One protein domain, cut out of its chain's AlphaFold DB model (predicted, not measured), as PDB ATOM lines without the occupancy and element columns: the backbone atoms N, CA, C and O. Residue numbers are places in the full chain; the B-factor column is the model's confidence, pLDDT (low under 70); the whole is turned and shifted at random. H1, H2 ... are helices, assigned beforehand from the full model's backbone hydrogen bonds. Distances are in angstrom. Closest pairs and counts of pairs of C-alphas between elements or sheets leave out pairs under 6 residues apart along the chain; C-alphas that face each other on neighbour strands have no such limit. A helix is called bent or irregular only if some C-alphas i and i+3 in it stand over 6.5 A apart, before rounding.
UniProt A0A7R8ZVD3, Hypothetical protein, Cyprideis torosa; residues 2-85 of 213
ATOM      1  N   LYS A   2      13.576  14.651  83.414       59.78
ATOM      2  CA  LYS A   2      12.677  14.255  84.523       59.78
ATOM      3  C   LYS A   2      13.465  13.837  85.778       59.78
ATOM      4  O   LYS A   2      13.114  14.224  86.882       59.78
ATOM      5  N   SER A   3      14.602  13.179  85.560       60.28
ATOM      6  CA  SER A   3      15.578  12.760  86.572       60.28
ATOM      7  C   SER A   3      16.117  13.898  87.441       60.28
ATOM      8  O   SER A   3      16.205  13.750  88.647       60.28
ATOM      9  N   VAL A   4      16.400  15.065  86.856       67.38
ATOM     10  CA  VAL A   4      16.915  16.229  87.603       67.38
ATOM     11  C   VAL A   4      15.879  16.771  88.594       67.38
ATOM     12  O   VAL A   4      16.234  17.147  89.699       67.38
ATOM     13  N   ARG A   5      14.587  16.766  88.236       65.38
ATOM     14  CA  ARG A   5      13.515  17.241  89.129       65.38
ATOM     15  C   ARG A   5      13.316  16.292  90.311       65.38
ATOM     16  O   ARG A   5      13.133  16.759  91.424       65.38
ATOM     17  N   ALA A   6      13.404  14.985  90.062       70.69
ATOM     18  CA  ALA A   6      13.361  13.973  91.113       70.69
ATOM     19  C   ALA A   6      14.598  14.046  92.022       70.69
ATOM     20  O   ALA A   6      14.445  14.050  93.234       70.69
ATOM     21  N   ALA A   7      15.799  14.197  91.454       70.50
ATOM     22  CA  ALA A   7      17.039  14.336  92.217       70.50
ATOM     23  C   ALA A   7      17.036  15.584  93.111       70.50
ATOM     24  O   ALA A   7      17.422  15.511  94.267       70.50
ATOM     25  N   ILE A   8      16.532  16.715  92.609       71.56
ATOM     26  CA  ILE A   8      16.408  17.951  93.392       71.56
ATOM     27  C   ILE A   8      15.408  17.799  94.548       71.56
ATOM     28  O   ILE A   8      15.634  18.351  95.617       71.56
ATOM     29  N   VAL A   9      14.325  17.043  94.354       70.12
ATOM     30  CA  VAL A   9      13.368  16.721  95.427       70.12
ATOM     31  C   VAL A   9      13.955  15.704  96.415       70.12
ATOM     32  O   VAL A   9      13.626  15.748  97.594       70.12
ATOM     33  N   LEU A  10      14.855  14.828  95.959       71.62
ATOM     34  CA  LEU A  10      15.570  13.868  96.805       71.62
ATOM     35  C   LEU A  10      16.724  14.495  97.602       71.62
ATOM     36  O   LEU A  10      17.090  13.959  98.643       71.62
ATOM     37  N   LEU A  11      17.304  15.602  97.135       72.75
ATOM     38  CA  LEU A  11      18.474  16.240  97.749       72.75
ATOM     39  C   LEU A  11      18.254  16.645  99.223       72.75
ATOM     40  O   LEU A  11      19.108  16.318 100.045       72.75
ATOM     41  N   PRO A  12      17.135  17.301  99.597       68.44
ATOM     42  CA  PRO A  12      16.848  17.650 100.990       68.44
ATOM     43  C   PRO A  12      16.598  16.409 101.852       68.44
ATOM     44  O   PRO A  12      17.108  16.315 102.967       68.44
ATOM     45  N   LEU A  13      15.885  15.416 101.301       65.25
ATOM     46  CA  LEU A  13      15.585  14.162 101.994       65.25
ATOM     47  C   LEU A  13      16.834  13.328 102.273       65.25
ATOM     48  O   LEU A  13      16.887  12.690 103.319       65.25
ATOM     49  N   LEU A  14      17.816  13.324 101.366       68.44
ATOM     50  CA  LEU A  14      19.038  12.533 101.510       68.44
ATOM     51  C   LEU A  14      20.141  13.296 102.257       68.44
ATOM     52  O   LEU A  14      20.913  12.681 102.983       68.44
ATOM     53  N   GLY A  15      20.226  14.618 102.092       70.50
ATOM     54  CA  GLY A  15      21.266  15.442 102.709       70.50
ATOM     55  C   GLY A  15      21.024  15.711 104.192       70.50
ATOM     56  O   GLY A  15      21.950  15.602 104.984       70.50
ATOM     57  N   ILE A  16      19.788  16.017 104.595       71.06
ATOM     58  CA  ILE A  16      19.497  16.429 105.981       71.06
ATOM     59  C   ILE A  16      19.467  15.228 106.919       71.06
ATOM     60  O   ILE A  16      19.967  15.313 108.034       71.06
ATOM     61  N   THR A  17      18.954  14.090 106.452       67.50
ATOM     62  CA  THR A  17      18.997  12.831 107.205       67.50
ATOM     63  C   THR A  17      20.428  12.322 107.352       67.50
ATOM     64  O   THR A  17      20.836  12.024 108.469       67.50
ATOM     65  N   ASN A  18      21.231  12.309 106.278       67.81
ATOM     66  CA  ASN A  18      22.630  11.886 106.382       67.81
ATOM     67  C   ASN A  18      23.470  12.843 107.227       67.81
ATOM     68  O   ASN A  18      24.212  12.365 108.071       67.81
ATOM     69  N   LEU A  19      23.359  14.164 107.053       66.12
ATOM     70  CA  LEU A  19      24.127  15.124 107.856       66.12
ATOM     71  C   LEU A  19      23.702  15.115 109.331       66.12
ATOM     72  O   LEU A  19      24.542  15.294 110.204       66.12
ATOM     73  N   ALA A  20      22.423  14.879 109.635       64.31
ATOM     74  CA  ALA A  20      21.969  14.775 111.021       64.31
ATOM     75  C   ALA A  20      22.383  13.452 111.690       64.31
ATOM     76  O   ALA A  20      22.601  13.434 112.896       64.31
ATOM     77  N   GLN A  21      22.492  12.352 110.933       59.97
ATOM     78  CA  GLN A  21      22.848  11.035 111.480       59.97
ATOM     79  C   GLN A  21      24.352  10.731 111.454       59.97
ATOM     80  O   GLN A  21      24.823   9.960 112.288       59.97
ATOM     81  N   SER A  22      25.114  11.316 110.526       59.72
ATOM     82  CA  SER A  22      26.563  11.101 110.396       59.72
ATOM     83  C   SER A  22      27.407  12.105 111.162       59.72
ATOM     84  O   SER A  22      28.623  11.931 111.225       59.72
ATOM     85  N   ILE A  23      26.792  13.141 111.738       63.16
ATOM     86  CA  ILE A  23      27.472  14.024 112.673       63.16
ATOM     87  C   ILE A  23      27.104  13.536 114.075       63.16
ATOM     88  O   ILE A  23      26.152  14.049 114.667       63.16
ATOM     89  N   PRO A  24      27.819  12.530 114.631       55.38
ATOM     90  CA  PRO A  24      27.847  12.391 116.070       55.38
ATOM     91  C   PRO A  24      28.338  13.747 116.554       55.38
ATOM     92  O   PRO A  24      29.389  14.213 116.111       55.38
ATOM     93  N   SER A  25      27.498  14.416 117.342       53.56
ATOM     94  CA  SER A  25      27.790  15.658 118.054       53.56
ATOM     95  C   SER A  25      29.293  15.768 118.257       53.56
ATOM     96  O   SER A  25      29.841  14.940 118.986       53.56
ATOM     97  N   GLN A  26      29.941  16.692 117.530       54.25
ATOM     98  CA  GLN A  26      31.377  16.962 117.623       54.25
ATOM     99  C   GLN A  26      31.638  17.440 119.053       54.25
ATOM    100  O   GLN A  26      31.645  18.627 119.372       54.25
ATOM    101  N   LEU A  27      31.741  16.458 119.939       53.47
ATOM    102  CA  LEU A  27      32.057  16.554 121.340       53.47
ATOM    103  C   LEU A  27      33.540  16.910 121.365       53.47
ATOM    104  O   LEU A  27      34.405  16.042 121.283       53.47
ATOM    105  N   GLY A  28      33.836  18.207 121.418       57.81
ATOM    106  CA  GLY A  28      35.102  18.646 121.997       57.81
ATOM    107  C   GLY A  28      36.008  19.557 121.178       57.81
ATOM    108  O   GLY A  28      37.174  19.659 121.547       57.81
ATOM    109  N   LYS A  29      35.551  20.255 120.128       63.53
ATOM    110  CA  LYS A  29      36.387  21.286 119.480       63.53
ATOM    111  C   LYS A  29      35.626  22.603 119.300       63.53
ATOM    112  O   LYS A  29      34.885  22.787 118.356       63.53
ATOM    113  N   SER A  30      35.832  23.528 120.239       73.31
ATOM    114  CA  SER A  30      35.366  24.928 120.236       73.31
ATOM    115  C   SER A  30      33.844  25.195 120.296       73.31
ATOM    116  O   SER A  30      33.019  24.554 119.650       73.31
ATOM    117  N   VAL A  31      33.461  26.226 121.062       80.56
ATOM    118  CA  VAL A  31      32.064  26.697 121.205       80.56
ATOM    119  C   VAL A  31      31.467  27.143 119.864       80.56
ATOM    120  O   VAL A  31      30.275  26.974 119.621       80.56
ATOM    121  N   VAL A  32      32.300  27.689 118.974       81.62
ATOM    122  CA  VAL A  32      31.880  28.212 117.667       81.62
ATOM    123  C   VAL A  32      31.476  27.083 116.724       81.62
ATOM    124  O   VAL A  32      30.456  27.190 116.050       81.62
ATOM    125  N   GLU A  33      32.224  25.982 116.701       80.12
ATOM    126  CA  GLU A  33      31.931  24.832 115.839       80.12
ATOM    127  C   GLU A  33      30.637  24.129 116.274       80.12
ATOM    128  O   GLU A  33      29.814  23.758 115.436       80.12
ATOM    129  N   PHE A  34      30.386  24.063 117.587       79.88
ATOM    130  CA  PHE A  34      29.117  23.583 118.136       79.88
ATOM    131  C   PHE A  34      27.939  24.511 117.794       79.88
ATOM    132  O   PHE A  34      26.885  24.038 117.363       79.88
ATOM    133  N   ALA A  35      28.114  25.829 117.936       84.50
ATOM    134  CA  ALA A  35      27.082  26.808 117.593       84.50
ATOM    135  C   ALA A  35      26.759  26.795 116.091       84.50
ATOM    136  O   ALA A  35      25.589  26.807 115.713       84.50
ATOM    137  N   LEU A  36      27.781  26.705 115.237       84.19
ATOM    138  CA  LEU A  36      27.623  26.585 113.789       84.19
ATOM    139  C   LEU A  36      26.923  25.286 113.405       84.19
ATOM    140  O   LEU A  36      26.043  25.307 112.543       84.19
ATOM    141  N   TRP A  37      27.274  24.170 114.045       77.31
ATOM    142  CA  TRP A  37      26.626  22.889 113.793       77.31
ATOM    143  C   TRP A  37      25.150  22.908 114.197       77.31
ATOM    144  O   TRP A  37      24.285  22.531 113.404       77.31
ATOM    145  N   SER A  38      24.853  23.418 115.394       81.88
ATOM    146  CA  SER A  38      23.486  23.538 115.900       81.88
ATOM    147  C   SER A  38      22.649  24.481 115.028       81.88
ATOM    148  O   SER A  38      21.583  24.093 114.549       81.88
ATOM    149  N   PHE A  39      23.178  25.665 114.702       84.69
ATOM    150  CA  PHE A  39      22.523  26.622 113.811       84.69
ATOM    151  C   PHE A  39      22.263  26.029 112.425       84.69
ATOM    152  O   PHE A  39      21.154  26.137 111.903       84.69
ATOM    153  N   SER A  40      23.258  25.352 111.847       81.25
ATOM    154  CA  SER A  40      23.129  24.718 110.534       81.25
ATOM    155  C   SER A  40      22.065  23.627 110.555       81.25
ATOM    156  O   SER A  40      21.198  23.628 109.690       81.25
ATOM    157  N   SER A  41      22.061  22.740 111.553       79.12
ATOM    158  CA  SER A  41      21.071  21.661 111.672       79.12
ATOM    159  C   SER A  41      19.635  22.198 111.763       79.12
ATOM    160  O   SER A  41      18.746  21.773 111.014       79.12
ATOM    161  N   THR A  42      19.405  23.208 112.606       83.75
ATOM    162  CA  THR A  42      18.088  23.841 112.763       83.75
ATOM    163  C   THR A  42      17.662  24.614 111.513       83.75
ATOM    164  O   THR A  42      16.496  24.548 111.108       83.75
ATOM    165  N   PHE A  43      18.598  25.305 110.861       82.88
ATOM    166  CA  PHE A  43      18.372  25.968 109.581       82.88
ATOM    167  C   PHE A  43      17.979  24.934 108.516       82.88
ATOM    168  O   PHE A  43      16.874  24.982 107.984       82.88
ATOM    169  N   LEU A  44      18.821  23.933 108.264       79.50
ATOM    170  CA  LEU A  44      18.579  22.857 107.301       79.50
ATOM    171  C   LEU A  44      17.214  22.177 107.515       79.50
ATOM    172  O   LEU A  44      16.483  21.975 106.546       79.50
ATOM    173  N   SER A  45      16.824  21.916 108.766       78.50
ATOM    174  CA  SER A  45      15.502  21.374 109.106       78.50
ATOM    175  C   SER A  45      14.350  22.328 108.749       78.50
ATOM    176  O   SER A  45      13.371  21.920 108.122       78.50
ATOM    177  N   SER A  46      14.494  23.622 109.042       83.75
ATOM    178  CA  SER A  46      13.488  24.649 108.724       83.75
ATOM    179  C   SER A  46      13.351  24.889 107.214       83.75
ATOM    180  O   SER A  46      12.258  25.128 106.699       83.75
ATOM    181  N   PHE A  47      14.457  24.783 106.475       78.31
ATOM    182  CA  PHE A  47      14.494  24.998 105.028       78.31
ATOM    183  C   PHE A  47      14.165  23.748 104.205       78.31
ATOM    184  O   PHE A  47      14.022  23.841 102.984       78.31
ATOM    185  N   ASN A  48      13.973  22.599 104.852       78.75
ATOM    186  CA  ASN A  48      13.711  21.318 104.200       78.75
ATOM    187  C   ASN A  48      12.454  21.376 103.305       78.75
ATOM    188  O   ASN A  48      12.487  20.992 102.136       78.75
ATOM    189  N   GLY A  49      11.365  21.974 103.803       77.81
ATOM    190  CA  GLY A  49      10.144  22.219 103.020       77.81
ATOM    191  C   GLY A  49      10.219  23.454 102.109       77.81
ATOM    192  O   GLY A  49       9.655  23.458 101.012       77.81
ATOM    193  N   PHE A  50      10.957  24.489 102.521       80.12
ATOM    194  CA  PHE A  50      11.113  25.725 101.747       80.12
ATOM    195  C   PHE A  50      11.848  25.488 100.423       80.12
ATOM    196  O   PHE A  50      11.401  25.957  99.374       80.12
ATOM    197  N   PHE A  51      12.941  24.717 100.437       75.75
ATOM    198  CA  PHE A  51      13.694  24.402  99.223       75.75
ATOM    199  C   PHE A  51      12.868  23.604  98.221       75.75
ATOM    200  O   PHE A  51      12.989  23.840  97.023       75.75
ATOM    201  N   VAL A  52      11.986  22.715  98.681       77.50
ATOM    202  CA  VAL A  52      11.082  21.975  97.793       77.50
ATOM    203  C   VAL A  52      10.130  22.934  97.084       77.50
ATOM    204  O   VAL A  52      10.021  22.873  95.862       77.50
ATOM    205  N   ALA A  53       9.499  23.866  97.802       80.38
ATOM    206  CA  ALA A  53       8.607  24.860  97.200       80.38
ATOM    207  C   ALA A  53       9.352  25.810  96.244       80.38
ATOM    208  O   ALA A  53       8.903  26.052  95.118       80.38
ATOM    209  N   PHE A  54      10.525  26.293  96.662       79.25
ATOM    210  CA  PHE A  54      11.384  27.169  95.870       79.25
ATOM    211  C   PHE A  54      11.844  26.475  94.582       79.25
ATOM    212  O   PHE A  54      11.600  26.961  93.479       79.25
ATOM    213  N   LEU A  55      12.447  25.293  94.683       75.06
ATOM    214  CA  LEU A  55      12.956  24.549  93.533       75.06
ATOM    215  C   LEU A  55      11.819  24.035  92.644       75.06
ATOM    216  O   LEU A  55      11.967  24.006  91.423       75.06
ATOM    217  N   TYR A  56      10.663  23.684  93.209       73.81
ATOM    218  CA  TYR A  56       9.493  23.301  92.421       73.81
ATOM    219  C   TYR A  56       8.961  24.467  91.586       73.81
ATOM    220  O   TYR A  56       8.658  24.265  90.403       73.81
ATOM    221  N   CYS A  57       8.911  25.672  92.164       72.50
ATOM    222  CA  CYS A  57       8.580  26.883  91.426       72.50
ATOM    223  C   CYS A  57       9.654  27.175  90.377       72.50
ATOM    224  O   CYS A  57       9.358  27.152  89.191       72.50
ATOM    225  N   PHE A  58      10.918  27.361  90.748       68.06
ATOM    226  CA  PHE A  58      11.934  27.882  89.825       68.06
ATOM    227  C   PHE A  58      12.496  26.866  88.814       68.06
ATOM    228  O   PHE A  58      12.885  27.259  87.711       68.06
ATOM    229  N   CYS A  59      12.536  25.565  89.127       66.50
ATOM    230  CA  CYS A  59      13.036  24.537  88.200       66.50
ATOM    231  C   CYS A  59      11.971  24.003  87.235       66.50
ATOM    232  O   CYS A  59      12.294  23.189  86.359       66.50
ATOM    233  N   SER A  60      10.720  24.458  87.338       70.50
ATOM    234  CA  SER A  60       9.761  24.224  86.265       70.50
ATOM    235  C   SER A  60      10.208  25.009  85.028       70.50
ATOM    236  O   SER A  60      10.496  26.204  85.099       70.50
ATOM    237  N   LYS A  61      10.318  24.335  83.877       64.69
ATOM    238  CA  LYS A  61      10.838  24.941  82.631       64.69
ATOM    239  C   LYS A  61      10.054  26.196  82.237       64.69
ATOM    240  O   LYS A  61      10.638  27.132  81.697       64.69
ATOM    241  N   ASP A  62       8.771  26.209  82.568       71.00
ATOM    242  CA  ASP A  62       7.849  27.300  82.278       71.00
ATOM    243  C   ASP A  62       8.100  28.504  83.196       71.00
ATOM    244  O   ASP A  62       8.082  29.654  82.751       71.00
ATOM    245  N   VAL A  63       8.451  28.255  84.459       74.88
ATOM    246  CA  VAL A  63       8.789  29.314  85.417       74.88
ATOM    247  C   VAL A  63      10.163  29.893  85.112       74.88
ATOM    248  O   VAL A  63      10.312  31.110  85.112       74.88
ATOM    249  N   LYS A  64      11.150  29.073  84.731       75.69
ATOM    250  CA  LYS A  64      12.465  29.577  84.303       75.69
ATOM    251  C   LYS A  64      12.353  30.497  83.082       75.69
ATOM    252  O   LYS A  64      13.023  31.526  83.037       75.69
ATOM    253  N   LEU A  65      11.490  30.163  82.118       78.06
ATOM    254  CA  LEU A  65      11.221  31.021  80.959       78.06
ATOM    255  C   LEU A  65      10.516  32.320  81.371       78.06
ATOM    256  O   LEU A  65      10.881  33.392  80.895       78.06
ATOM    257  N   THR A  66       9.543  32.229  82.276       79.62
ATOM    258  CA  THR A  66       8.791  33.387  82.774       79.62
ATOM    259  C   THR A  66       9.691  34.342  83.549       79.62
ATOM    260  O   THR A  66       9.743  35.523  83.213       79.62
ATOM    261  N   VAL A  67      10.476  33.835  84.502       82.12
ATOM    262  CA  VAL A  67      11.444  34.617  85.286       82.12
ATOM    263  C   VAL A  67      12.492  35.241  84.371       82.12
ATOM    264  O   VAL A  67      12.727  36.438  84.463       82.12
ATOM    265  N   HIS A  68      13.061  34.480  83.432       81.44
ATOM    266  CA  HIS A  68      14.047  35.005  82.484       81.44
ATOM    267  C   HIS A  68      13.469  36.105  81.577       81.44
ATOM    268  O   HIS A  68      14.122  37.117  81.322       81.44
ATOM    269  N   ASN A  69      12.230  35.945  81.110       81.44
ATOM    270  CA  ASN A  69      11.554  36.966  80.313       81.44
ATOM    271  C   ASN A  69      11.221  38.211  81.145       81.44
ATOM    272  O   ASN A  69      11.350  39.324  80.635       81.44
ATOM    273  N   LEU A  70      10.845  38.043  82.415       83.31
ATOM    274  CA  LEU A  70      10.616  39.148  83.347       83.31
ATOM    275  C   LEU A  70      11.914  39.911  83.631       83.31
ATOM    276  O   LEU A  70      11.929  41.138  83.608       83.31
ATOM    277  N   TRP A  71      13.012  39.184  83.839       83.44
ATOM    278  CA  TRP A  71      14.332  39.749  84.100       83.44
ATOM    279  C   TRP A  71      14.842  40.555  82.907       83.44
ATOM    280  O   TRP A  71      15.232  41.710  83.074       83.44
ATOM    281  N   ARG A  72      14.738  40.006  81.687       85.56
ATOM    282  CA  ARG A  72      15.085  40.741  80.459       85.56
ATOM    283  C   ARG A  72      14.246  42.002  80.290       85.56
ATOM    284  O   ARG A  72      14.801  43.051  80.000       85.56
ATOM    285  N   ARG A  73      12.935  41.936  80.545       82.25
ATOM    286  CA  ARG A  73      12.062  43.122  80.516       82.25
ATOM    287  C   ARG A  73      12.486  44.163  81.538       82.25
ATOM    288  O   ARG A  73      12.546  45.335  81.194       82.25
ATOM    289  N   LYS A  74      12.801  43.751  82.769       81.62
ATOM    290  CA  LYS A  74      13.250  44.681  83.807       81.62
ATOM    291  C   LYS A  74      14.552  45.370  83.413       81.62
ATOM    292  O   LYS A  74      14.633  46.580  83.558       81.62
ATOM    293  N   ILE A  75      15.526  44.629  82.887       84.94
ATOM    294  CA  ILE A  75      16.806  45.191  82.433       84.94
ATOM    295  C   ILE A  75      16.584  46.169  81.275       84.94
ATOM    296  O   ILE A  75      17.020  47.309  81.367       84.94
ATOM    297  N   THR A  76      15.815  45.793  80.248       83.44
ATOM    298  CA  THR A  76      15.502  46.694  79.126       83.44
ATOM    299  C   THR A  76      14.739  47.946  79.577       83.44
ATOM    300  O   THR A  76      15.000  49.035  79.078       83.44
ATOM    301  N   LEU A  77      13.817  47.826  80.539       80.81
ATOM    302  CA  LEU A  77      13.088  48.971  81.099       80.81
ATOM    303  C   LEU A  77      13.975  49.862  81.973       80.81
ATOM    304  O   LEU A  77      13.804  51.079  81.966       80.81
ATOM    305  N   LEU A  78      14.913  49.279  82.721       79.12
ATOM    306  CA  LEU A  78      15.914  50.038  83.465       79.12
ATOM    307  C   LEU A  78      16.815  50.802  82.493       79.12
ATOM    308  O   LEU A  78      16.961  52.010  82.640       79.12
ATOM    309  N   GLU A  79      17.321  50.149  81.447       74.81
ATOM    310  CA  GLU A  79      18.104  50.797  80.390       74.81
ATOM    311  C   GLU A  79      17.318  51.896  79.662       74.81
ATOM    312  O   GLU A  79      17.875  52.956  79.394       74.81
ATOM    313  N   ALA A  80      16.027  51.697  79.384       72.81
ATOM    314  CA  ALA A  80      15.161  52.723  78.801       72.81
ATOM    315  C   ALA A  80      14.921  53.897  79.765       72.81
ATOM    316  O   ALA A  80      14.943  55.050  79.340       72.81
ATOM    317  N   ARG A  81      14.761  53.637  81.072       66.88
ATOM    318  CA  ARG A  81      14.703  54.691  82.101       66.88
ATOM    319  C   ARG A  81      15.999  55.495  82.176       66.88
ATOM    320  O   ARG A  81      15.929  56.704  82.366       66.88
ATOM    321  N   PHE A  82      17.157  54.853  82.034       66.38
ATOM    322  CA  PHE A  82      18.440  55.559  81.995       66.38
ATOM    323  C   PHE A  82      18.606  56.365  80.700       66.38
ATOM    324  O   PHE A  82      19.061  57.502  80.761       66.38
ATOM    325  N   ARG A  83      18.156  55.837  79.554       63.12
ATOM    326  CA  ARG A  83      18.183  56.545  78.261       63.12
ATOM    327  C   ARG A  83      17.235  57.754  78.220       63.12
ATOM    328  O   ARG A  83      17.608  58.792  77.687       63.12
ATOM    329  N   ASN A  84      16.056  57.658  78.842       57.97
ATOM    330  CA  ASN A  84      15.071  58.748  78.901       57.97
ATOM    331  C   ASN A  84      15.393  59.838  79.933       57.97
ATOM    332  O   ASN A  84      14.828  60.921  79.843       57.97
ATOM    333  N   ARG A  85      16.317  59.619  80.882       54.59
ATOM    334  CA  ARG A  85      16.791  60.701  81.773       54.59
ATOM    335  C   ARG A  85      17.651  61.754  81.060       54.59
ATOM    336  O   ARG A  85      17.936  62.782  81.662       54.59
TER     337      ARG A  85
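Overview. This is residues 2 to 85 of the 213 residues of the protein "Hypothetical protein" of Cyprideis torosa (UniProt A0A7R8ZVD3). Two bent helices, H1 and H2, fold back side by side as a hairpin; H3 makes a corner with H2's end, completing a flat V, and its residues 68 to 84 stick out. The printed part has 84 residues, 73 of them in three named helices, H1, H2 and H3 in that order, with no named strand; the class is all helix, and the whole is extended, with a radius of gyration of the C-alphas of 20.1 A and spans of 62 by 37 by 15 A.

Along the chain. Find C-alpha 2 at (12.677, 14.255, 84.523), where H1, residues 2 to 22, begins. Assigned by hydrogen bonds as single helices, H1 and H2, residues 31 to 58, are bent: C-alphas 9 and 12 are 6.6 A apart, 46 and 49 7.0 A. Their arms are H1a, 2 to 9, 11.2 A; H1b, 12 to 22, 15.0 A; H2a, 31 to 46, 22.5 A; H2b, 49 to 58, 14.5 A. H3, residues 61 to 84, runs 34.3 A to C-alpha 84 at (15.071, 58.748, 78.901).

Arrangement. H1a touches H2b, closest C-alphas Val 9 and Val 52, 6.2 A. Hairpin H1b and H2a touch through H2a's residues 41 to 45 alone, closest C-alphas Ile 16 and Leu 44, 6.6 A, opposite ways at a shallow 32 degrees. H3 is close but not clearly touching H2b, closest C-alphas Phe 58 and Lys 64, 5.8 A. Every O i to N i+4 pair is within hydrogen-bond range in H1a, H2a, H2b and H3; 6 of 7 in H1b.

Size, cuts and confidence. The farthest C-alphas, Leu 27 and Asn 84, are 62.2 A apart. The printed part has no cut and no long link; 28 residues have pLDDT under 70, among them 17 to 29.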